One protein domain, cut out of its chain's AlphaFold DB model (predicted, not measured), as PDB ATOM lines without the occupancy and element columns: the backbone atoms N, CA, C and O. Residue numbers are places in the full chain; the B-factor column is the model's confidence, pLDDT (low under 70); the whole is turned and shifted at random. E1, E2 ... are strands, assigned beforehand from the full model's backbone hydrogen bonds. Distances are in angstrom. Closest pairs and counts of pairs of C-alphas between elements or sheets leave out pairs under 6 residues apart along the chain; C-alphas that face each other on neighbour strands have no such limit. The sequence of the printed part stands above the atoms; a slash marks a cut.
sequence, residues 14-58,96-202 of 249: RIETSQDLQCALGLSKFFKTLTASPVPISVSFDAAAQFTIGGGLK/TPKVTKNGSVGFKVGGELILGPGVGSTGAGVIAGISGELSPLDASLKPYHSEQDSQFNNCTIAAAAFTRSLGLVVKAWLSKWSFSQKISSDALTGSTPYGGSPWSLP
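Overview. This is residues 14 to 58 and 96 to 202 of the 249 residues of an uncharacterized protein of Phytohabitans rumicis (UniProt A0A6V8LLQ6). The domain is one long, twisted antiparallel sheet, in which E4, E6 and E7 run side by side along most of its length. E2 and E3 follow one another along one edge, while beyond E7 lie E8 and, past a sharp turn, E9; at that end E6 and E7 bend too, and the E9 and E10 hairpin stands across the run of the long strands. E11 and E12 line the other edge of E8, and the short strands E1 and E5 lie at the end away from E9 and E10, as does the loop of residues 144 to 155. The printed part has 152 residues with twelve named strands, E1 to E12 in chain order, and no named helix; the class is all strand, and the sheet of ten strands is branched. The whole is loose, with a radius of gyration of the C-alphas of 19.6 A, and its outline is a rod of 66 by 31 by 25 A.

Arrangement. The printed part begins with E1, residues 14 to 16, which pairs with no named strand. E2, residues 21 to 26, and E3, residues 30 to 35, are edge strands on one side of E4, residues 41 to 54. E2 is beside residues 48 to 53 of E4, antiparallel at 164 degrees, with N 23 and O 51 within hydrogen-bond range at 2.8 A. E3 is beside residues 41 to 45 and forms a hairpin with E4, with N 32 to O 43 at 2.9 A. E5, residues 98 to 101, pairs with no named strand. E6, residues 104 to 120, is on the other side of E4, antiparallel at 166 degrees, with N 48 to O 110 at 2.8 A. E6 forms a hairpin with E7, residues 124 to 143, with N 107 to O 139 at 2.8 A. E6 bends by 101 degrees at residue 117, and E7 by 95 degrees at residue 128. E8, residues 156 to 164, and E9, residues 167 to 174, lie on the other side of E7 from E6. E6, E7 and E8 make a meander, each strand the antiparallel neighbour of the one before; N 140 and O 159 of the E7 and E8 hairpin are 2.9 A apart. E8 runs on into E9 across a break of 2 residues, at 84 degrees. E9 is beside residues 124 to 131 of E7, with N 127 to O 171 at 2.9 A. It forms a hairpin with E10, residues 177 to 184, with N 170 to O 181 at 2.9 A. E11, residues 190 to 193, and E12, residues 199 to 201, are edge strands on one side of E8, with N 162 to O 192 at 2.8 A and N 158 to O 199 at 2.9 A.

Along the chain. E1 begins at C-alpha 14, (-41.876, 15.943, 33.863). From first to last C-alpha E2 measures 16.6 A, E3 16.0 A, E4 42.4 A, E6 41.0 A and E7 44.9 A. E7 begins at C-alpha 124, (-31.187, -18.304, 24.950). E8 measures 25.6 A, E9 22.8 A and E10 22.4 A; E1, E5, E11 and E12 are shorter. E12 ends at C-alpha 201, (-47.498, 24.784, 20.248).

Size, cuts and confidence. The two C-alphas farthest apart are those of Pro 38 and Ser 150, at 66.9 A. Residues 59 to 95 are not printed, and C-alphas 58 and 96 are 14.3 A apart across the cut. Of the links printed whole, that from E7 to E8 is long, with 12 residues, and the others are tight. The mean pLDDT of the printed part is 84.6; residues 96 to 99 and 186 to 188 are under 70.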
ATOM      1  N   ARG A  14     -42.291  14.610  33.413       72.75
ATOM      2  CA  ARG A  14     -41.876  15.943  33.863       72.75
ATOM      3  C   ARG A  14     -40.364  15.998  33.699       72.75
ATOM      4  O   ARG A  14     -39.674  15.100  34.176       72.75
ATOM      5  N   ILE A  15     -39.865  17.035  33.037       72.69
ATOM      6  CA  ILE A  15     -38.443  17.185  32.738       72.69
ATOM      7  C   ILE A  15     -37.976  18.520  33.311       72.69
ATOM      8  O   ILE A  15     -38.513  19.577  32.977       72.69
ATOM      9  N   GLU A  16     -36.968  18.460  34.176       79.50
ATOM     10  CA  GLU A  16     -36.270  19.623  34.716       79.50
ATOM     11  C   GLU A  16     -34.767  19.327  34.689       79.50
ATOM     12  O   GLU A  16     -34.275  18.510  35.463       79.50
ATOM     13  N   THR A  17     -34.052  19.962  33.760       77.75
ATOM     14  CA  THR A  17     -32.593  19.846  33.620       77.75
ATOM     15  C   THR A  17     -31.954  21.211  33.363       77.75
ATOM     16  O   THR A  17     -32.593  22.157  32.896       77.75
ATOM     17  N   SER A  18     -30.662  21.314  33.662       76.19
ATOM     18  CA  SER A  18     -29.792  22.439  33.310       76.19
ATOM     19  C   SER A  18     -28.711  22.070  32.287       76.19
ATOM     20  O   SER A  18     -27.958  22.954  31.886       76.19
ATOM     21  N   GLN A  19     -28.628  20.799  31.883       78.56
ATOM     22  CA  GLN A  19     -27.584  20.239  31.021       78.56
ATOM     23  C   GLN A  19     -28.171  19.236  30.024       78.56
ATOM     24  O   GLN A  19     -29.272  18.712  30.230       78.56
ATOM     25  N   ASP A  20     -27.397  18.953  28.978       81.62
ATOM     26  CA  ASP A  20     -27.702  17.913  28.005       81.62
ATOM     27  C   ASP A  20     -27.706  16.534  28.679       81.62
ATOM     28  O   ASP A  20     -26.874  16.238  29.540       81.62
ATOM     29  N   LEU A  21     -28.655  15.685  28.295       83.69
ATOM     30  CA  LEU A  21     -28.814  14.348  28.858       83.69
ATOM     31  C   LEU A  21     -29.219  13.372  27.760       83.69
ATOM     32  O   LEU A  21     -30.188  13.612  27.046       83.69
ATOM     33  N   GLN A  22     -28.536  12.235  27.679       86.44
ATOM     34  CA  GLN A  22     -28.950  11.106  26.854       86.44
ATOM     35  C   GLN A  22     -29.170   9.888  27.750       86.44
ATOM     36  O   GLN A  22     -28.318   9.529  28.559       86.44
ATOM     37  N   CYS A  23     -30.332   9.257  27.621       83.00
ATOM     38  CA  CYS A  23     -30.699   8.045  28.341       83.00
ATOM     39  C   CYS A  23     -31.220   7.004  27.351       83.00
ATOM     40  O   CYS A  23     -32.079   7.300  26.519       83.00
ATOM     41  N   ALA A  24     -30.728   5.774  27.472       86.06
ATOM     42  CA  ALA A  24     -31.260   4.612  26.778       86.06
ATOM     43  C   ALA A  24     -31.755   3.604  27.821       86.06
ATOM     44  O   ALA A  24     -31.056   3.300  28.786       86.06
ATOM     45  N   LEU A  25     -32.970   3.103  27.628       84.88
ATOM     46  CA  LEU A  25     -33.621   2.113  28.473       84.88
ATOM     47  C   LEU A  25     -33.943   0.895  27.608       84.88
ATOM     48  O   LEU A  25     -34.824   0.953  26.749       84.88
ATOM     49  N   GLY A  26     -33.229  -0.205  27.842       83.00
ATOM     50  CA  GLY A  26     -33.642  -1.514  27.345       83.00
ATOM     51  C   GLY A  26     -34.941  -1.924  28.037       83.00
ATOM     52  O   GLY A  26     -35.038  -1.864  29.262       83.00
ATOM     53  N   LEU A  27     -35.945  -2.296  27.252       82.25
ATOM     54  CA  LEU A  27     -37.233  -2.782  27.737       82.25
ATOM     55  C   LEU A  27     -37.254  -4.321  27.668       82.25
ATOM     56  O   LEU A  27     -36.259  -4.972  27.352       82.25
ATOM     57  N   SER A  28     -38.387  -4.936  28.002       80.50
ATOM     58  CA  SER A  28     -38.523  -6.394  27.984       80.50
ATOM     59  C   SER A  28     -38.388  -6.966  26.568       80.50
ATOM     60  O   SER A  28     -39.221  -6.683  25.703       80.50
ATOM     61  N   LYS A  29     -37.403  -7.846  26.357       84.50
ATOM     62  CA  LYS A  29     -37.307  -8.670  25.149       84.50
ATOM     63  C   LYS A  29     -38.431  -9.708  25.111       84.50
ATOM     64  O   LYS A  29     -38.643 -10.449  26.071       84.50
ATOM     65  N   PHE A  30     -39.098  -9.807  23.971       86.75
ATOM     66  CA  PHE A  30     -40.099 -10.821  23.660       86.75
ATOM     67  C   PHE A  30     -39.533 -11.821  22.646       86.75
ATOM     68  O   PHE A  30     -38.875 -11.431  21.684       86.75
ATOM     69  N   PHE A  31     -39.801 -13.112  22.842       89.69
ATOM     70  CA  PHE A  31     -39.510 -14.163  21.868       89.69
ATOM     71  C   PHE A  31     -40.643 -15.188  21.876       89.69
ATOM     72  O   PHE A  31     -41.056 -15.631  22.950       89.69
ATOM     73  N   LYS A  32     -41.141 -15.574  20.699       90.19
ATOM     74  CA  LYS A  32     -42.202 -16.576  20.564       90.19
ATOM     75  C   LYS A  32     -42.084 -17.347  19.254       90.19
ATOM     76  O   LYS A  32     -42.066 -16.755  18.180       90.19
ATOM     77  N   THR A  33     -42.088 -18.673  19.340       89.19
ATOM     78  CA  THR A  33     -42.263 -19.550  18.178       89.19
ATOM     79  C   THR A  33     -43.723 -19.521  17.723       89.19
ATOM     80  O   THR A  33     -44.637 -19.667  18.534       89.19
ATOM     81  N   LEU A  34     -43.936 -19.274  16.430       86.25
ATOM     82  CA  LEU A  34     -45.245 -19.170  15.780       86.25
ATOM     83  C   LEU A  34     -45.666 -20.503  15.151       86.25
ATOM     84  O   LEU A  34     -46.817 -20.910  15.280       86.25
ATOM     85  N   THR A  35     -44.725 -21.197  14.508       86.06
ATOM     86  CA  THR A  35     -44.900 -22.554  13.970       86.06
ATOM     87  C   THR A  35     -43.711 -23.407  14.386       86.06
ATOM     88  O   THR A  35     -42.591 -22.911  14.406       86.06
ATOM     89  N   ALA A  36     -43.934 -24.681  14.715       82.94
ATOM     90  CA  ALA A  36     -42.871 -25.607  15.128       82.94
ATOM     91  C   ALA A  36     -42.460 -26.614  14.033       82.94
ATOM     92  O   ALA A  36     -41.452 -27.294  14.177       82.94
ATOM     93  N   SER A  37     -43.237 -26.727  12.951       77.06
ATOM     94  CA  SER A  37     -43.047 -27.704  11.872       77.06
ATOM     95  C   SER A  37     -43.548 -27.125  10.537       77.06
ATOM     96  O   SER A  37     -44.498 -26.334  10.565       77.06
ATOM     97  N   PRO A  38     -42.947 -27.474   9.379       79.69
ATOM     98  CA  PRO A  38     -41.735 -28.294   9.222       79.69
ATOM     99  C   PRO A  38     -40.435 -27.528   9.518       79.69
ATOM    100  O   PRO A  38     -39.432 -28.140   9.864       79.69
ATOM    101  N   VAL A  39     -40.456 -26.194   9.436       85.88
ATOM    102  CA  VAL A  39     -39.359 -25.313   9.864       85.88
ATOM    103  C   VAL A  39     -39.889 -24.416  10.986       85.88
ATOM    104  O   VAL A  39     -40.924 -23.771  10.782       85.88
ATOM    105  N   PRO A  40     -39.230 -24.352  12.160       88.06
ATOM    106  CA  PRO A  40     -39.680 -23.489  13.241       88.06
ATOM    107  C   PRO A  40     -39.567 -22.008  12.866       88.06
ATOM    108  O   PRO A  40     -38.459 -21.493  12.732       88.06
ATOM    109  N   ILE A  41     -40.695 -21.311  12.705       91.25
ATOM    110  CA  ILE A  41     -40.717 -19.857  12.502       91.25
ATOM    111  C   ILE A  41     -40.953 -19.197  13.850       91.25
ATOM    112  O   ILE A  41     -41.931 -19.499  14.536       91.25
ATOM    113  N   SER A  42     -40.082 -18.263  14.214       92.31
ATOM    114  CA  SER A  42     -40.175 -17.498  15.451       92.31
ATOM    115  C   SER A  42     -40.211 -16.000  15.178       92.31
ATOM    116  O   SER A  42     -39.747 -15.519  14.144       92.31
ATOM    117  N   VAL A  43     -40.765 -15.263  16.139       90.88
ATOM    118  CA  VAL A  43     -40.703 -13.807  16.212       90.88
ATOM    119  C   VAL A  43     -39.935 -13.392  17.466       90.88
ATOM    120  O   VAL A  43     -40.179 -13.909  18.558       90.88
ATOM    121  N   SER A  44     -39.009 -12.452  17.311       90.75
ATOM    122  CA  SER A  44     -38.314 -11.761  18.398       90.75
ATOM    123  C   SER A  44     -38.664 -10.279  18.334       90.75
ATOM    124  O   SER A  44     -38.701  -9.718  17.245       90.75
ATOM    125  N   PHE A  45     -38.872  -9.630  19.476       89.44
ATOM    126  CA  PHE A  45     -38.969  -8.173  19.563       89.44
ATOM    127  C   PHE A  45     -38.105  -7.672  20.720       89.44
ATOM    128  O   PHE A  45     -38.306  -8.062  21.869       89.44
ATOM    129  N   ASP A  46     -37.110  -6.855  20.394       89.44
ATOM    130  CA  ASP A  46     -36.113  -6.324  21.321       89.44
ATOM    131  C   ASP A  46     -36.405  -4.836  21.546       89.44
ATOM    132  O   ASP A  46     -36.006  -3.982  20.754       89.44
ATOM    133  N   ALA A  47     -37.231  -4.549  22.552       87.00
ATOM    134  CA  ALA A  47     -37.803  -3.226  22.775       87.00
ATOM    135  C   ALA A  47     -36.820  -2.285  23.493       87.00
ATOM    136  O   ALA A  47     -36.143  -2.673  24.445       87.00
ATOM    137  N   ALA A  48     -36.790  -1.018  23.086       88.94
ATOM    138  CA  ALA A  48     -35.951   0.022  23.666       88.94
ATOM    139  C   ALA A  48     -36.646   1.392  23.637       88.94
ATOM    140  O   ALA A  48     -37.362   1.740  22.694       88.94
ATOM    141  N   ALA A  49     -36.381   2.200  24.659       87.12
ATOM    142  CA  ALA A  49     -36.697   3.621  24.676       87.12
ATOM    143  C   ALA A  49     -35.399   4.433  24.739       87.12
ATOM    144  O   ALA A  49     -34.503   4.138  25.527       87.12
ATOM    145  N   GLN A  50     -35.302   5.469  23.917       88.75
ATOM    146  CA  GLN A  50     -34.225   6.446  23.926       88.75
ATOM    147  C   GLN A  50     -34.814   7.826  24.176       88.75
ATOM    148  O   GLN A  50     -35.879   8.181  23.666       88.75
ATOM    149  N   PHE A  51     -34.107   8.607  24.973       84.88
ATOM    150  CA  PHE A  51     -34.529   9.925  25.391       84.88
ATOM    151  C   PHE A  51     -33.315  10.848  25.407       84.88
ATOM    152  O   PHE A  51     -32.289  10.528  26.008       84.88
ATOM    153  N   THR A  52     -33.430  11.976  24.720       87.50
ATOM    154  CA  THR A  52     -32.406  13.015  24.649       87.50
ATOM    155  C   THR A  52     -33.002  14.336  25.108       87.50
ATOM    156  O   THR A  52     -34.126  14.676  24.749       87.50
ATOM    157  N   ILE A  53     -32.246  15.099  25.889       85.38
ATOM    158  CA  ILE A  53     -32.521  16.502  26.185       85.38
ATOM    159  C   ILE A  53     -31.298  17.298  25.751       85.38
ATOM    160  O   ILE A  53     -30.179  16.916  26.091       85.38
ATOM    161  N   GLY A  54     -31.518  18.395  25.031       83.38
ATOM    162  CA  GLY A  54     -30.496  19.394  24.739       83.38
ATOM    163  C   GLY A  54     -30.903  20.751  25.306       83.38
ATOM    164  O   GLY A  54     -32.007  21.235  25.029       83.38
ATOM    165  N   GLY A  55     -30.013  21.367  26.076       77.69
ATOM    166  CA  GLY A  55     -30.227  22.619  26.786       77.69
ATOM    167  C   GLY A  55     -30.986  22.462  28.107       77.69
ATOM    168  O   GLY A  55     -31.577  21.431  28.431       77.69
ATOM    169  N   GLY A  56     -30.982  23.530  28.907       75.00
ATOM    170  CA  GLY A  56     -31.668  23.527  30.196       75.00
ATOM    171  C   GLY A  56     -33.181  23.680  30.043       75.00
ATOM    172  O   GLY A  56     -33.662  24.809  30.029       75.00
ATOM    173  N   LEU A  57     -33.908  22.570  29.972       77.94
ATOM    174  CA  LEU A  57     -35.356  22.505  29.777       77.94
ATOM    175  C   LEU A  57     -36.129  22.436  31.107       77.94
ATOM    176  O   LEU A  57     -35.748  21.692  32.015       77.94
ATOM    177  N   LYS A  58     -37.270  23.136  31.192       79.69
ATOM    178  CA  LYS A  58     -38.279  22.913  32.242       79.69
ATOM    179  C   LYS A  58     -39.671  22.811  31.633       79.69
ATOM    180  O   LYS A  58     -40.242  23.817  31.204       79.69
ATOM    181  N   THR A  96     -51.148  18.275  26.055       64.44
ATOM    182  CA  THR A  96     -50.733  19.684  26.028       64.44
ATOM    183  C   THR A  96     -49.640  19.920  27.080       64.44
ATOM    184  O   THR A  96     -49.952  19.900  28.277       64.44
ATOM    185  N   PRO A  97     -48.370  20.147  26.688       65.69
ATOM    186  CA  PRO A  97     -47.303  20.351  27.652       65.69
ATOM    187  C   PRO A  97     -47.385  21.760  28.247       65.69
ATOM    188  O   PRO A  97     -47.812  22.712  27.593       65.69
ATOM    189  N   LYS A  98     -46.911  21.916  29.483       67.94
ATOM    190  CA  LYS A  98     -46.686  23.225  30.109       67.94
ATOM    191  C   LYS A  98     -45.196  23.540  30.069       67.94
ATOM    192  O   LYS A  98     -44.430  23.061  30.905       67.94
ATOM    193  N   VAL A  99     -44.785  24.329  29.080       67.50
ATOM    194  CA  VAL A  99     -43.403  24.811  28.942       67.50
ATOM    195  C   VAL A  99     -43.181  25.973  29.910       67.50
ATOM    196  O   VAL A  99     -43.937  26.937  29.909       67.50
ATOM    197  N   THR A 100     -42.160  25.874  30.762       71.00
ATOM    198  CA  THR A 100     -41.712  26.970  31.648       71.00
ATOM    199  C   THR A 100     -40.348  27.517  31.220       71.00
ATOM    200  O   THR A 100     -40.031  28.674  31.483       71.00
ATOM    201  N   LYS A 101     -39.532  26.688  30.564       72.81
ATOM    202  CA  LYS A 101     -38.271  27.072  29.932       72.81
ATOM    203  C   LYS A 101     -38.037  26.163  28.733       72.81
ATOM    204  O   LYS A 101     -38.087  24.943  28.911       72.81
ATOM    205  N   ASN A 102     -37.806  26.740  27.556       72.38
ATOM    206  CA  ASN A 102     -37.634  25.970  26.328       72.38
ATOM    207  C   ASN A 102     -36.236  25.364  26.188       72.38
ATOM    208  O   ASN A 102     -35.271  25.783  26.829       72.38
ATOM    209  N   GLY A 103     -36.172  24.344  25.345       80.50
ATOM    210  CA  GLY A 103     -35.014  23.509  25.064       80.50
ATOM    211  C   GLY A 103     -35.428  22.436  24.059       80.50
ATOM    212  O   GLY A 103     -36.553  22.456  23.556       80.50
ATOM    213  N   SER A 104     -34.541  21.493  23.767       84.94
ATOM    214  CA  SER A 104     -34.839  20.388  22.855       84.94
ATOM    215  C   SER A 104     -35.052  19.074  23.602       84.94
ATOM    216  O   SER A 104     -34.363  18.791  24.578       84.94
ATOM    217  N   VAL A 105     -35.999  18.267  23.131       84.38
ATOM    218  CA  VAL A 105     -36.214  16.879  23.559       84.38
ATOM    219  C   VAL A 105     -36.277  16.002  22.320       84.38
ATOM    220  O   VAL A 105     -36.985  16.339  21.375       84.38
ATOM    221  N   GLY A 106     -35.596  14.864  22.338       87.50
ATOM    222  CA  GLY A 106     -35.898  13.720  21.484       87.50
ATOM    223  C   GLY A 106     -36.448  12.579  22.334       87.50
ATOM    224  O   GLY A 106     -35.977  12.327  23.442       87.50
ATOM    225  N   PHE A 107     -37.456  11.881  21.829       85.81
ATOM    226  CA  PHE A 107     -38.004  10.690  22.461       85.81
ATOM    227  C   PHE A 107     -38.342   9.657  21.395       85.81
ATOM    228  O   PHE A 107     -39.242   9.859  20.581       85.81
ATOM    229  N   LYS A 108     -37.615   8.543  21.416       89.50
ATOM    230  CA  LYS A 108     -37.756   7.456  20.457       89.50
ATOM    231  C   LYS A 108     -38.084   6.170  21.198       89.50
ATOM    232  O   LYS A 108     -37.289   5.704  22.006       89.50
ATOM    233  N   VAL A 109     -39.248   5.592  20.932       87.44
ATOM    234  CA  VAL A 109     -39.656   4.285  21.458       87.44
ATOM    235  C   VAL A 109     -39.840   3.341  20.290       87.44
ATOM    236  O   VAL A 109     -40.632   3.597  19.380       87.44
ATOM    237  N   GLY A 110     -39.108   2.237  20.342       88.25
ATOM    238  CA  GLY A 110     -39.106   1.243  19.291       88.25
ATOM    239  C   GLY A 110     -38.444  -0.049  19.696       88.25
ATOM    240  O   GLY A 110     -38.367  -0.385  20.873       88.25
ATOM    241  N   GLY A 111     -37.999  -0.796  18.701       88.88
ATOM    242  CA  GLY A 111     -37.275  -2.030  18.919       88.88
ATOM    243  C   GLY A 111     -36.945  -2.734  17.621       88.88
ATOM    244  O   GLY A 111     -37.515  -2.441  16.568       88.88
ATOM    245  N   GLU A 112     -36.030  -3.688  17.715       90.19
ATOM    246  CA  GLU A 112     -35.735  -4.605  16.623       90.19
ATOM    247  C   GLU A 112     -36.755  -5.749  16.646       90.19
ATOM    248  O   GLU A 112     -36.742  -6.593  17.545       90.19
ATOM    249  N   LEU A 113     -37.648  -5.774  15.658       89.06
ATOM    250  CA  LEU A 113     -38.451  -6.945  15.336       89.06
ATOM    251  C   LEU A 113     -37.621  -7.868  14.440       89.06
ATOM    252  O   LEU A 113     -36.988  -7.401  13.497       89.06
ATOM    253  N   ILE A 114     -37.662  -9.173  14.686       91.06
ATOM    254  CA  ILE A 114     -37.098 -10.191  13.797       91.06
ATOM    255  C   ILE A 114     -38.143 -11.277  13.581       91.06
ATOM    256  O   ILE A 114     -38.698 -11.788  14.553       91.06
ATOM    257  N   LEU A 115     -38.388 -11.645  12.326       90.81
ATOM    258  CA  LEU A 115     -39.277 -12.733  11.930       90.81
ATOM    259  C   LEU A 115     -38.544 -13.680  10.974       90.81
ATOM    260  O   LEU A 115     -38.042 -13.258   9.931       90.81
ATOM    261  N   GLY A 116     -38.521 -14.970  11.304       91.56
ATOM    262  CA  GLY A 116     -37.957 -15.995  10.428       91.56
ATOM    263  C   GLY A 116     -37.658 -17.315  11.138       91.56
ATOM    264  O   GLY A 116     -38.071 -17.499  12.287       91.56
ATOM    265  N   PRO A 117     -36.973 -18.251  10.457       92.69
ATOM    266  CA  PRO A 117     -36.484 -19.485  11.054       92.69
ATOM    267  C   PRO A 117     -35.717 -19.247  12.362       92.69
ATOM    268  O   PRO A 117     -34.743 -18.496  12.404       92.69
ATOM    269  N   GLY A 118     -36.148 -19.886  13.446       91.69
ATOM    270  CA  GLY A 118     -35.514 -19.710  14.746       91.69
ATOM    271  C   GLY A 118     -36.150 -20.524  15.859       91.69
ATOM    272  O   GLY A 118     -37.342 -20.834  15.826       91.69
ATOM    273  N   VAL A 119     -35.345 -20.829  16.873       91.56
ATOM    274  CA  VAL A 119     -35.719 -21.600  18.065       91.56
ATOM    275  C   VAL A 119     -35.077 -20.992  19.308       91.56
ATOM    276  O   VAL A 119     -33.963 -20.470  19.250       91.56
ATOM    277  N   GLY A 120     -35.772 -21.064  20.444       89.94
ATOM    278  CA  GLY A 120     -35.235 -20.594  21.716       89.94
ATOM    279  C   GLY A 120     -36.273 -20.017  22.670       89.94
ATOM    280  O   GLY A 120     -37.447 -20.378  22.666       89.94
ATOM    281  N   SER A 121     -35.791 -19.109  23.507       88.38
ATOM    282  CA  SER A 121     -36.475 -18.455  24.617       88.38
ATOM    283  C   SER A 121     -35.948 -17.023  24.776       88.38
ATOM    284  O   SER A 121     -34.992 -16.614  24.114       88.38
ATOM    285  N   THR A 122     -36.507 -16.255  25.710       85.12
ATOM    286  CA  THR A 122     -35.968 -14.932  26.067       85.12
ATOM    287  C   THR A 122     -34.504 -14.995  26.530       85.12
ATOM    288  O   THR A 122     -33.733 -14.105  26.178       85.12
ATOM    289  N   GLY A 123     -34.100 -16.058  27.239       86.75
ATOM    290  CA  GLY A 123     -32.750 -16.217  27.799       86.75
ATOM    291  C   GLY A 123     -31.703 -16.829  26.859       86.75
ATOM    292  O   GLY A 123     -30.526 -16.498  26.976       86.75
ATOM    293  N   ALA A 124     -32.099 -17.691  25.921       91.69
ATOM    294  CA  ALA A 124     -31.187 -18.304  24.950       91.69
ATOM    295  C   ALA A 124     -31.912 -18.692  23.657       91.69
ATOM    296  O   ALA A 124     -33.039 -19.186  23.725       91.69
ATOM    297  N   GLY A 125     -31.280 -18.509  22.499       92.81
ATOM    298  CA  GLY A 125     -31.878 -18.864  21.212       92.81
ATOM    299  C   GLY A 125     -31.085 -18.410  19.991       92.81
ATOM    300  O   GLY A 125     -30.065 -17.730  20.101       92.81
ATOM    301  N   VAL A 126     -31.596 -18.786  18.820       93.50
ATOM    302  CA  VAL A 126     -31.120 -18.344  17.507       93.50
ATOM    303  C   VAL A 126     -32.310 -18.000  16.618       93.50
ATOM    304  O   VAL A 126     -33.327 -18.696  16.625       93.50
ATOM    305  N   ILE A 127     -32.190 -16.921  15.850       94.12
ATOM    306  CA  ILE A 127     -33.145 -16.536  14.812       94.12
ATOM    307  C   ILE A 127     -32.395 -15.967  13.607       94.12
ATOM    308  O   ILE A 127     -31.484 -15.151  13.751       94.12
ATOM    309  N   ALA A 128     -32.789 -16.398  12.417       93.69
ATOM    310  CA  ALA A 128     -32.341 -15.863  11.143       93.69
ATOM    311  C   ALA A 128     -33.570 -15.442  10.336       93.69
ATOM    312  O   ALA A 128     -34.569 -16.159  10.313       93.69
ATOM    313  N   GLY A 129     -33.525 -14.289   9.676       90.75
ATOM    314  CA  GLY A 129     -34.645 -13.844   8.852       90.75
ATOM    315  C   GLY A 129     -34.703 -12.344   8.640       90.75
ATOM    316  O   GLY A 129     -33.683 -11.656   8.602       90.75
ATOM    317  N   ILE A 130     -35.926 -11.845   8.483       88.19
ATOM    318  CA  ILE A 130     -36.201 -10.438   8.226       88.19
ATOM    319  C   ILE A 130     -36.210  -9.707   9.567       88.19
ATOM    320  O   ILE A 130     -37.079  -9.939  10.409       88.19
ATOM    321  N   SER A 131     -35.242  -8.818   9.752       89.38
ATOM    322  CA  SER A 131     -35.282  -7.775  10.773       89.38
ATOM    323  C   SER A 131     -36.024  -6.543  10.270       89.38
ATOM    324  O   SER A 131     -35.967  -6.205   9.088       89.38
ATOM    325  N   GLY A 132     -36.632  -5.811  11.191       86.69
ATOM    326  CA  GLY A 132     -36.965  -4.415  10.987       86.69
ATOM    327  C   GLY A 132     -36.900  -3.657  12.299       86.69
ATOM    328  O   GLY A 132     -37.399  -4.138  13.318       86.69
ATOM    329  N   GLU A 133     -36.286  -2.477  12.299       88.19
ATOM    330  CA  GLU A 133     -36.461  -1.570  13.429       88.19
ATOM    331  C   GLU A 133     -37.807  -0.886  13.260       88.19
ATOM    332  O   GLU A 133     -38.068  -0.247  12.243       88.19
ATOM    333  N   LEU A 134     -38.669  -1.043  14.257       86.31
ATOM    334  CA  LEU A 134     -39.970  -0.403  14.308       86.31
ATOM    335  C   LEU A 134     -39.949   0.567  15.474       86.31
ATOM    336  O   LEU A 134     -39.922   0.148  16.630       86.31
ATOM    337  N   SER A 135     -39.972   1.860  15.171       88.19
ATOM    338  CA  SER A 135     -40.193   2.908  16.162       88.19
ATOM    339  C   SER A 135     -41.614   3.438  15.979       88.19
ATOM    340  O   SER A 135     -41.791   4.386  15.210       88.19
ATOM    341  N   PRO A 136     -42.640   2.844  16.641       83.62
ATOM    342  CA  PRO A 136     -43.982   3.428  16.737       83.62
ATOM    343  C   PRO A 136     -43.933   4.898  17.144       83.62
ATOM    344  O   PRO A 136     -44.831   5.643  16.791       83.62
ATOM    345  N   LEU A 137     -42.887   5.329  17.850       86.25
ATOM    346  CA  LEU A 137     -42.709   6.719  18.203       86.25
ATOM    347  C   LEU A 137     -41.274   7.184  17.967       86.25
ATOM    348  O   LEU A 137     -40.355   6.719  18.630       86.25
ATOM    349  N   ASP A 138     -41.105   8.150  17.075       89.69
ATOM    350  CA  ASP A 138     -39.914   8.984  16.937       89.69
ATOM    351  C   ASP A 138     -40.373  10.448  17.027       89.69
ATOM    352  O   ASP A 138     -40.907  11.008  16.066       89.69
ATOM    353  N   ALA A 139     -40.303  11.029  18.225       87.69
ATOM    354  CA  ALA A 139     -40.777  12.377  18.511       87.69
ATOM    355  C   ALA A 139     -39.646  13.330  18.887       87.69
ATOM    356  O   ALA A 139     -38.659  12.954  19.517       87.69
ATOM    357  N   SER A 140     -39.836  14.605  18.560       89.12
ATOM    358  CA  SER A 140     -39.000  15.679  19.079       89.12
ATOM    359  C   SER A 140     -39.804  16.925  19.426       89.12
ATOM    360  O   SER A 140     -40.782  17.262  18.762       89.12
ATOM    361  N   LEU A 141     -39.370  17.607  20.481       86.12
ATOM    362  CA  LEU A 141     -39.785  18.957  20.842       86.12
ATOM    363  C   LEU A 141     -38.582  19.866  20.627       86.12
ATOM    364  O   LEU A 141     -37.487  19.550  21.094       86.12
ATOM    365  N   LYS A 142     -38.757  20.973  19.910       88.50
ATOM    366  CA  LYS A 142     -37.700  21.967  19.681       88.50
ATOM    367  C   LYS A 142     -38.284  23.378  19.786       88.50
ATOM    368  O   LYS A 142     -39.452  23.554  19.441       88.50
ATOM    369  N   PRO A 143     -37.516  24.390  20.217       84.75
ATOM    370  CA  PRO A 143     -37.966  25.778  20.159       84.75
ATOM    371  C   PRO A 143     -38.271  26.174  18.708       84.75
ATOM    372  O   PRO A 143     -37.566  25.742  17.796       84.75
ATOM    373  N   TYR A 144     -39.320  26.970  18.481       84.12
ATOM    374  CA  TYR A 144     -39.631  27.493  17.142       84.12
ATOM    375  C   TYR A 144     -38.672  28.631  16.751       84.12
ATOM    376  O   TYR A 144     -38.191  28.689  15.622       84.12
ATOM    377  N   HIS A 145     -38.375  29.523  17.701       82.31
ATOM    378  CA  HIS A 145     -37.456  30.651  17.523       82.31
ATOM    379  C   HIS A 145     -36.048  30.318  18.043       82.31
ATOM    380  O   HIS A 145     -35.856  29.351  18.779       82.31
ATOM    381  N   SER A 146     -35.059  31.143  17.692       82.00
ATOM    382  CA  SER A 146     -33.705  31.061  18.255       82.00
ATOM    383  C   SER A 146     -33.648  31.611  19.687       82.00
ATOM    384  O   SER A 146     -34.502  32.392  20.097       82.00
ATOM    385  N   GLU A 147     -32.608  31.246  20.448       77.50
ATOM    386  CA  GLU A 147     -32.415  31.649  21.860       77.50
ATOM    387  C   GLU A 147     -32.364  33.170  22.099       77.50
ATOM    388  O   GLU A 147     -32.494  33.632  23.231       77.50
ATOM    389  N   GLN A 148     -32.165  33.948  21.034       78.38
ATOM    390  CA  GLN A 148     -32.066  35.407  21.057       78.38
ATOM    391  C   GLN A 148     -33.437  36.096  20.928       78.38
ATOM    392  O   GLN A 148     -33.531  37.307  21.129       78.38
ATOM    393  N   ASP A 149     -34.496  35.354  20.588       79.56
ATOM    394  CA  ASP A 149     -35.849  35.886  20.439       79.56
ATOM    395  C   ASP A 149     -36.600  35.899  21.781       79.56
ATOM    396  O   ASP A 149     -36.626  34.918  22.527       79.56
ATOM    397  N   SER A 150     -37.306  36.993  22.056       77.50
ATOM    398  CA  SER A 150     -38.280  37.094  23.151       77.50
ATOM    399  C   SER A 150     -39.341  35.978  23.148       77.50
ATOM    400  O   SER A 150     -39.813  35.578  24.213       77.50
ATOM    401  N   GLN A 151     -39.687  35.444  21.971       75.50
ATOM    402  CA  GLN A 151     -40.656  34.361  21.784       75.50
ATOM    403  C   GLN A 151     -40.054  32.957  21.981       75.50
ATOM    404  O   GLN A 151     -40.794  31.972  21.940       75.50
ATOM    405  N   PHE A 152     -38.746  32.833  22.257       78.06
ATOM    406  CA  PHE A 152     -38.063  31.543  22.440       78.06
ATOM    407  C   PHE A 152     -38.762  30.616  23.443       78.06
ATOM    408  O   PHE A 152     -38.881  29.420  23.197       78.06
ATOM    409  N   ASN A 153     -39.260  31.157  24.560       76.88
ATOM    410  CA  ASN A 153     -39.960  30.376  25.590       76.88
ATOM    411  C   ASN A 153     -41.464  30.198  25.340       76.88
ATOM    412  O   ASN A 153     -42.097  29.418  26.047       76.88
ATOM    413  N   ASN A 154     -42.022  30.892  24.348       77.69
ATOM    414  CA  ASN A 154     -43.459  30.911  24.092       77.69
ATOM    415  C   ASN A 154     -43.867  29.896  23.021       77.69
ATOM    416  O   ASN A 154     -44.979  29.385  23.090       77.69
ATOM    417  N   CYS A 155     -42.980  29.586  22.068       79.62
ATOM    418  CA  CYS A 155     -43.306  28.771  20.898       79.62
ATOM    419  C   CYS A 155     -42.397  27.552  20.730       79.62
ATOM    420  O   CYS A 155     -41.168  27.655  20.695       79.62
ATOM    421  N   THR A 156     -43.023  26.385  20.579       81.38
ATOM    422  CA  THR A 156     -42.365  25.076  20.469       81.38
ATOM    423  C   THR A 156     -42.933  24.311  19.276       81.38
ATOM    424  O   THR A 156     -44.143  24.289  19.069       81.38
ATOM    425  N   ILE A 157     -42.070  23.657  18.504       86.81
ATOM    426  CA  ILE A 157     -42.451  22.689  17.476       86.81
ATOM    427  C   ILE A 157     -42.442  21.302  18.111       86.81
ATOM    428  O   ILE A 157     -41.415  20.870  18.634       86.81
ATOM    429  N   ALA A 158     -43.566  20.596  18.024       86.06
ATOM    430  CA  ALA A 158     -43.652  19.170  18.307       86.06
ATOM    431  C   ALA A 158     -43.717  18.397  16.986       86.06
ATOM    432  O   ALA A 158     -44.642  18.587  16.202       86.06
ATOM    433  N   ALA A 159     -42.766  17.504  16.739       89.25
ATOM    434  CA  ALA A 159     -42.818  16.553  15.636       89.25
ATOM    435  C   ALA A 159     -42.959  15.132  16.189       89.25
ATOM    436  O   ALA A 159     -42.341  14.805  17.201       89.25
ATOM    437  N   ALA A 160     -43.731  14.282  15.515       88.56
ATOM    438  CA  ALA A 160     -43.770  12.845  15.759       88.56
ATOM    439  C   ALA A 160     -43.898  12.081  14.437       88.56
ATOM    440  O   ALA A 160     -44.716  12.422  13.580       88.56
ATOM    441  N   ALA A 161     -43.126  11.009  14.294       89.81
ATOM    442  CA  ALA A 161     -43.185  10.098  13.162       89.81
ATOM    443  C   ALA A 161     -43.176   8.633  13.615       89.81
ATOM    444  O   ALA A 161     -42.652   8.289  14.673       89.81
ATOM    445  N   PHE A 162     -43.735   7.772  12.772       87.12
ATOM    446  CA  PHE A 162     -43.489   6.338  12.777       87.12
ATOM    447  C   PHE A 162     -42.284   6.067  11.872       87.12
ATOM    448  O   PHE A 162     -42.379   6.248  10.654       87.12
ATOM    449  N   THR A 163     -41.153   5.650  12.446       88.81
ATOM    450  CA  THR A 163     -39.967   5.264  11.662       88.81
ATOM    451  C   THR A 163     -39.842   3.747  11.582       88.81
ATOM    452  O   THR A 163     -40.064   3.025  12.558       88.81
ATOM    453  N   ARG A 164     -39.522   3.258  10.383       87.94
ATOM    454  CA  ARG A 164     -39.340   1.840  10.076       87.94
ATOM    455  C   ARG A 164     -38.095   1.622   9.224       87.94
ATOM    456  O   ARG A 164     -37.814   2.412   8.325       87.94
ATOM    457  N   SER A 165     -37.381   0.534   9.472       87.94
ATOM    458  CA  SER A 165     -36.365  -0.008   8.568       87.94
ATOM    459  C   SER A 165     -36.610  -1.496   8.348       87.94
ATOM    460  O   SER A 165     -37.305  -2.133   9.141       87.94
ATOM    461  N   LEU A 166     -36.044  -2.054   7.280       86.38
ATOM    462  CA  LEU A 166     -36.011  -3.493   7.040       86.38
ATOM    463  C   LEU A 166     -34.594  -3.925   6.645       86.38
ATOM    464  O   LEU A 166     -33.846  -3.176   6.014       86.38
ATOM    465  N   GLY A 167     -34.232  -5.151   6.996       87.94
ATOM    466  CA  GLY A 167     -32.960  -5.765   6.630       87.94
ATOM    467  C   GLY A 167     -32.956  -7.250   6.959       87.94
ATOM    468  O   GLY A 167     -33.860  -7.742   7.630       87.94
ATOM    469  N   LEU A 168     -31.933  -7.977   6.532       88.06
ATOM    470  CA  LEU A 168     -31.735  -9.368   6.938       88.06
ATOM    471  C   LEU A 168     -30.861  -9.422   8.191       88.06
ATOM    472  O   LEU A 168     -29.927  -8.635   8.325       88.06
ATOM    473  N   VAL A 169     -31.148 -10.343   9.108       92.62
ATOM    474  CA  VAL A 169     -30.342 -10.542  10.318       92.62
ATOM    475  C   VAL A 169     -30.181 -12.020  10.646       92.62
ATOM    476  O   VAL A 169     -31.087 -12.826  10.424       92.62
ATOM    477  N   VAL A 170     -29.041 -12.354  11.243       93.00
ATOM    478  CA  VAL A 170     -28.830 -13.584  12.009       93.00
ATOM    479  C   VAL A 170     -28.425 -13.173  13.421       93.00
ATOM    480  O   VAL A 170     -27.416 -12.494  13.596       93.00
ATOM    481  N   LYS A 171     -29.220 -13.554  14.426       93.50
ATOM    482  CA  LYS A 171     -29.019 -13.189  15.835       93.50
ATOM    483  C   LYS A 171     -29.052 -14.443  16.705       93.50
ATOM    484  O   LYS A 171     -30.016 -15.205  16.665       93.50
ATOM    485  N   ALA A 172     -28.014 -14.636  17.508       93.50
ATOM    486  CA  ALA A 172     -27.897 -15.704  18.496       93.50
ATOM    487  C   ALA A 172     -27.624 -15.096  19.877       93.50
ATOM    488  O   ALA A 172     -26.918 -14.093  19.986       93.50
ATOM    489  N   TRP A 173     -28.189 -15.665  20.939       93.56
ATOM    490  CA  TRP A 173     -27.982 -15.183  22.307       93.56
ATOM    491  C   TRP A 173     -27.958 -16.323  23.319       93.56
ATOM    492  O   TRP A 173     -28.631 -17.341  23.152       93.56
ATOM    493  N   LEU A 174     -27.194 -16.113  24.389       92.25
ATOM    494  CA  LEU A 174     -27.081 -16.996  25.540       92.25
ATOM    495  C   LEU A 174     -26.796 -16.151  26.788       92.25
ATOM    496  O   LEU A 174     -25.674 -15.693  27.008       92.25
ATOM    497  N   SER A 175     -27.816 -15.948  27.624       86.19
ATOM    498  CA  SER A 175     -27.748 -15.103  28.821       86.19
ATOM    499  C   SER A 175     -27.250 -13.683  28.487       86.19
ATOM    500  O   SER A 175     -27.937 -12.952  27.779       86.19
ATOM    501  N   LYS A 176     -26.067 -13.286  28.974       84.81
ATOM    502  CA  LYS A 176     -25.446 -11.973  28.722       84.81
ATOM    503  C   LYS A 176     -24.676 -11.886  27.398       84.81
ATOM    504  O   LYS A 176     -24.247 -10.796  27.035       84.81
ATOM    505  N   TRP A 177     -24.453 -13.004  26.708       89.00
ATOM    506  CA  TRP A 177     -23.748 -13.027  25.428       89.00
ATOM    507  C   TRP A 177     -24.738 -12.972  24.264       89.00
ATOM    508  O   TRP A 177     -25.766 -13.653  24.272       89.00
ATOM    509  N   SER A 178     -24.408 -12.197  23.234       90.19
ATOM    510  CA  SER A 178     -25.164 -12.160  21.985       90.19
ATOM    511  C   SER A 178     -24.259 -11.887  20.792       90.19
ATOM    512  O   SER A 178     -23.423 -10.987  20.845       90.19
ATOM    513  N   PHE A 179     -24.507 -12.600  19.702       92.69
ATOM    514  CA  PHE A 179     -23.963 -12.328  18.380       92.69
ATOM    515  C   PHE A 179     -25.095 -11.859  17.462       92.69
ATOM    516  O   PHE A 179     -26.190 -12.424  17.487       92.69
ATOM    517  N   SER A 180     -24.847 -10.831  16.653       91.25
ATOM    518  CA  SER A 180     -25.797 -10.344  15.654       91.25
ATOM    519  C   SER A 180     -25.045  -9.893  14.410       91.25
ATOM    520  O   SER A 180     -24.096  -9.117  14.516       91.25
ATOM    521  N   GLN A 181     -25.481 -10.352  13.242       91.50
ATOM    522  CA  GLN A 181     -24.988  -9.899  11.947       91.50
ATOM    523  C   GLN A 181     -26.177  -9.427  11.114       91.50
ATOM    524  O   GLN A 181     -27.095 -10.203  10.849       91.50
ATOM    525  N   LYS A 182     -26.166  -8.147  10.729       87.94
ATOM    526  CA  LYS A 182     -27.269  -7.457  10.050       87.94
ATOM    527  C   LYS A 182     -26.814  -6.949   8.685       87.94
ATOM    528  O   LYS A 182     -25.740  -6.366   8.570       87.94
ATOM    529  N   ILE A 183     -27.647  -7.156   7.674       84.88
ATOM    530  CA  ILE A 183     -27.512  -6.612   6.322       84.88
ATOM    531  C   ILE A 183     -28.739  -5.726   6.097       84.88
ATOM    532  O   ILE A 183     -29.820  -6.206   5.749       84.88
ATOM    533  N   SER A 184     -28.594  -4.432   6.371       77.19
ATOM    534  CA  SER A 184     -29.613  -3.417   6.090       77.19
ATOM    535  C   SER A 184     -29.548  -2.962   4.634       77.19
ATOM    536  O   SER A 184     -28.481  -2.954   4.023       77.19
ATOM    537  N   SER A 185     -30.690  -2.543   4.088       70.38
ATOM    538  CA  SER A 185     -30.757  -1.830   2.812       70.38
ATOM    539  C   SER A 185     -31.488  -0.511   3.020       70.38
ATOM    540  O   SER A 185     -32.631  -0.503   3.479       70.38
ATOM    541  N   ASP A 186     -30.846   0.599   2.657       67.75
ATOM    542  CA  ASP A 186     -31.405   1.944   2.841       67.75
ATOM    543  C   ASP A 186     -32.720   2.135   2.070       67.75
ATOM    544  O   ASP A 186     -33.614   2.847   2.527       67.75
ATOM    545  N   ALA A 187     -32.891   1.404   0.960       61.66
ATOM    546  CA  ALA A 187     -34.104   1.375   0.142       61.66
ATOM    547  C   ALA A 187     -35.361   0.874   0.884       61.66
ATOM    548  O   ALA A 187     -36.474   1.048   0.390       61.66
ATOM    549  N   LEU A 188     -35.199   0.250   2.056       65.88
ATOM    550  CA  LEU A 188     -36.289  -0.245   2.904       65.88
ATOM    551  C   LEU A 188     -36.443   0.562   4.206       65.88
ATOM    552  O   LEU A 188     -37.177   0.157   5.111       65.88
ATOM    553  N   THR A 189     -35.765   1.708   4.310       81.56
ATOM    554  CA  THR A 189     -35.987   2.686   5.381       81.56
ATOM    555  C   THR A 189     -37.126   3.635   5.013       81.56
ATOM    556  O   THR A 189     -37.319   4.001   3.856       81.56
ATOM    557  N   GLY A 190     -37.929   4.027   6.000       84.25
ATOM    558  CA  GLY A 190     -39.056   4.922   5.785       84.25
ATOM    559  C   GLY A 190     -39.492   5.617   7.065       84.25
ATOM    560  O   GLY A 190     -39.543   5.020   8.139       84.25
ATOM    561  N   SER A 191     -39.856   6.888   6.933       88.38
ATOM    562  CA  SER A 191     -40.481   7.677   7.991       88.38
ATOM    563  C   SER A 191     -41.863   8.113   7.524       88.38
ATOM    564  O   SER A 191     -42.036   8.532   6.380       88.38
ATOM    565  N   THR A 192     -42.868   7.981   8.382       86.81
ATOM    566  CA  THR A 192     -44.229   8.452   8.113       86.81
ATOM    567  C   THR A 192     -44.632   9.384   9.253       86.81
ATOM    568  O   THR A 192     -44.713   8.918  10.391       86.81
ATOM    569  N   PRO A 193     -44.841  10.692   9.013       88.25
ATOM    570  CA  PRO A 193     -45.253  11.612  10.067       88.25
ATOM    571  C   PRO A 193     -46.649  11.249  10.583       88.25
ATOM    572  O   PRO A 193     -47.498  10.763   9.835       88.25
ATOM    573  N   TYR A 194     -46.895  11.500  11.867       84.44
ATOM    574  CA  TYR A 194     -48.240  11.405  12.432       84.44
ATOM    575  C   TYR A 194     -49.147  12.527  11.906       84.44
ATOM    576  O   TYR A 194     -48.674  13.586  11.496       84.44
ATOM    577  N   GLY A 195     -50.466  12.306  11.915       83.25
ATOM    578  CA  GLY A 195     -51.445  13.250  11.366       83.25
ATOM    579  C   GLY A 195     -51.337  14.652  11.980       83.25
ATOM    580  O   GLY A 195     -51.572  14.836  13.172       83.25
ATOM    581  N   GLY A 196     -50.981  15.642  11.158       80.81
ATOM    582  CA  GLY A 196     -50.770  17.030  11.583       80.81
ATOM    583  C   GLY A 196     -49.388  17.339  12.173       80.81
ATOM    584  O   GLY A 196     -49.144  18.488  12.517       80.81
ATOM    585  N   SER A 197     -48.479  16.361  12.273       84.12
ATOM    586  CA  SER A 197     -47.078  16.615  12.623       84.12
ATOM    587  C   SER A 197     -46.331  17.254  11.437       84.12
ATOM    588  O   SER A 197     -46.441  16.736  10.322       84.12
ATOM    589  N   PRO A 198     -45.491  18.283  11.655       88.94
ATOM    590  CA  PRO A 198     -45.192  18.911  12.942       88.94
ATOM    591  C   PRO A 198     -46.276  19.905  13.397       88.94
ATOM    592  O   PRO A 198     -46.782  20.698  12.610       88.94
ATOM    593  N   TRP A 199     -46.573  19.905  14.697       84.38
ATOM    594  CA  TRP A 199     -47.513  20.823  15.343       84.38
ATOM    595  C   TRP A 199     -46.781  22.037  15.941       84.38
ATOM    596  O   TRP A 199     -45.807  21.868  16.681       84.38
ATOM    597  N   SER A 200     -47.282  23.253  15.697       85.31
ATOM    598  CA  SER A 200     -46.899  24.454  16.453       85.31
ATOM    599  C   SER A 200     -47.673  24.523  17.780       85.31
ATOM    600  O   SER A 200     -48.892  24.329  17.821       85.31
ATOM    601  N   LEU A 201     -46.955  24.742  18.887       79.44
ATOM    602  CA  LEU A 201     -47.498  24.784  20.248       79.44
ATOM    603  C   LEU A 201     -47.084  26.083  20.973       79.44
ATOM    604  O   LEU A 201     -45.880  26.295  21.158       79.44
ATOM    605  N   PRO A 202     -48.047  26.897  21.459       75.12
ATOM    606  CA  PRO A 202     -49.481  26.851  21.144       75.12
ATOM    607  C   PRO A 202     -49.766  27.050  19.642       75.12
ATOM    608  O   PRO A 202     -48.886  27.430  18.869       75.12
TER     609      PRO A 202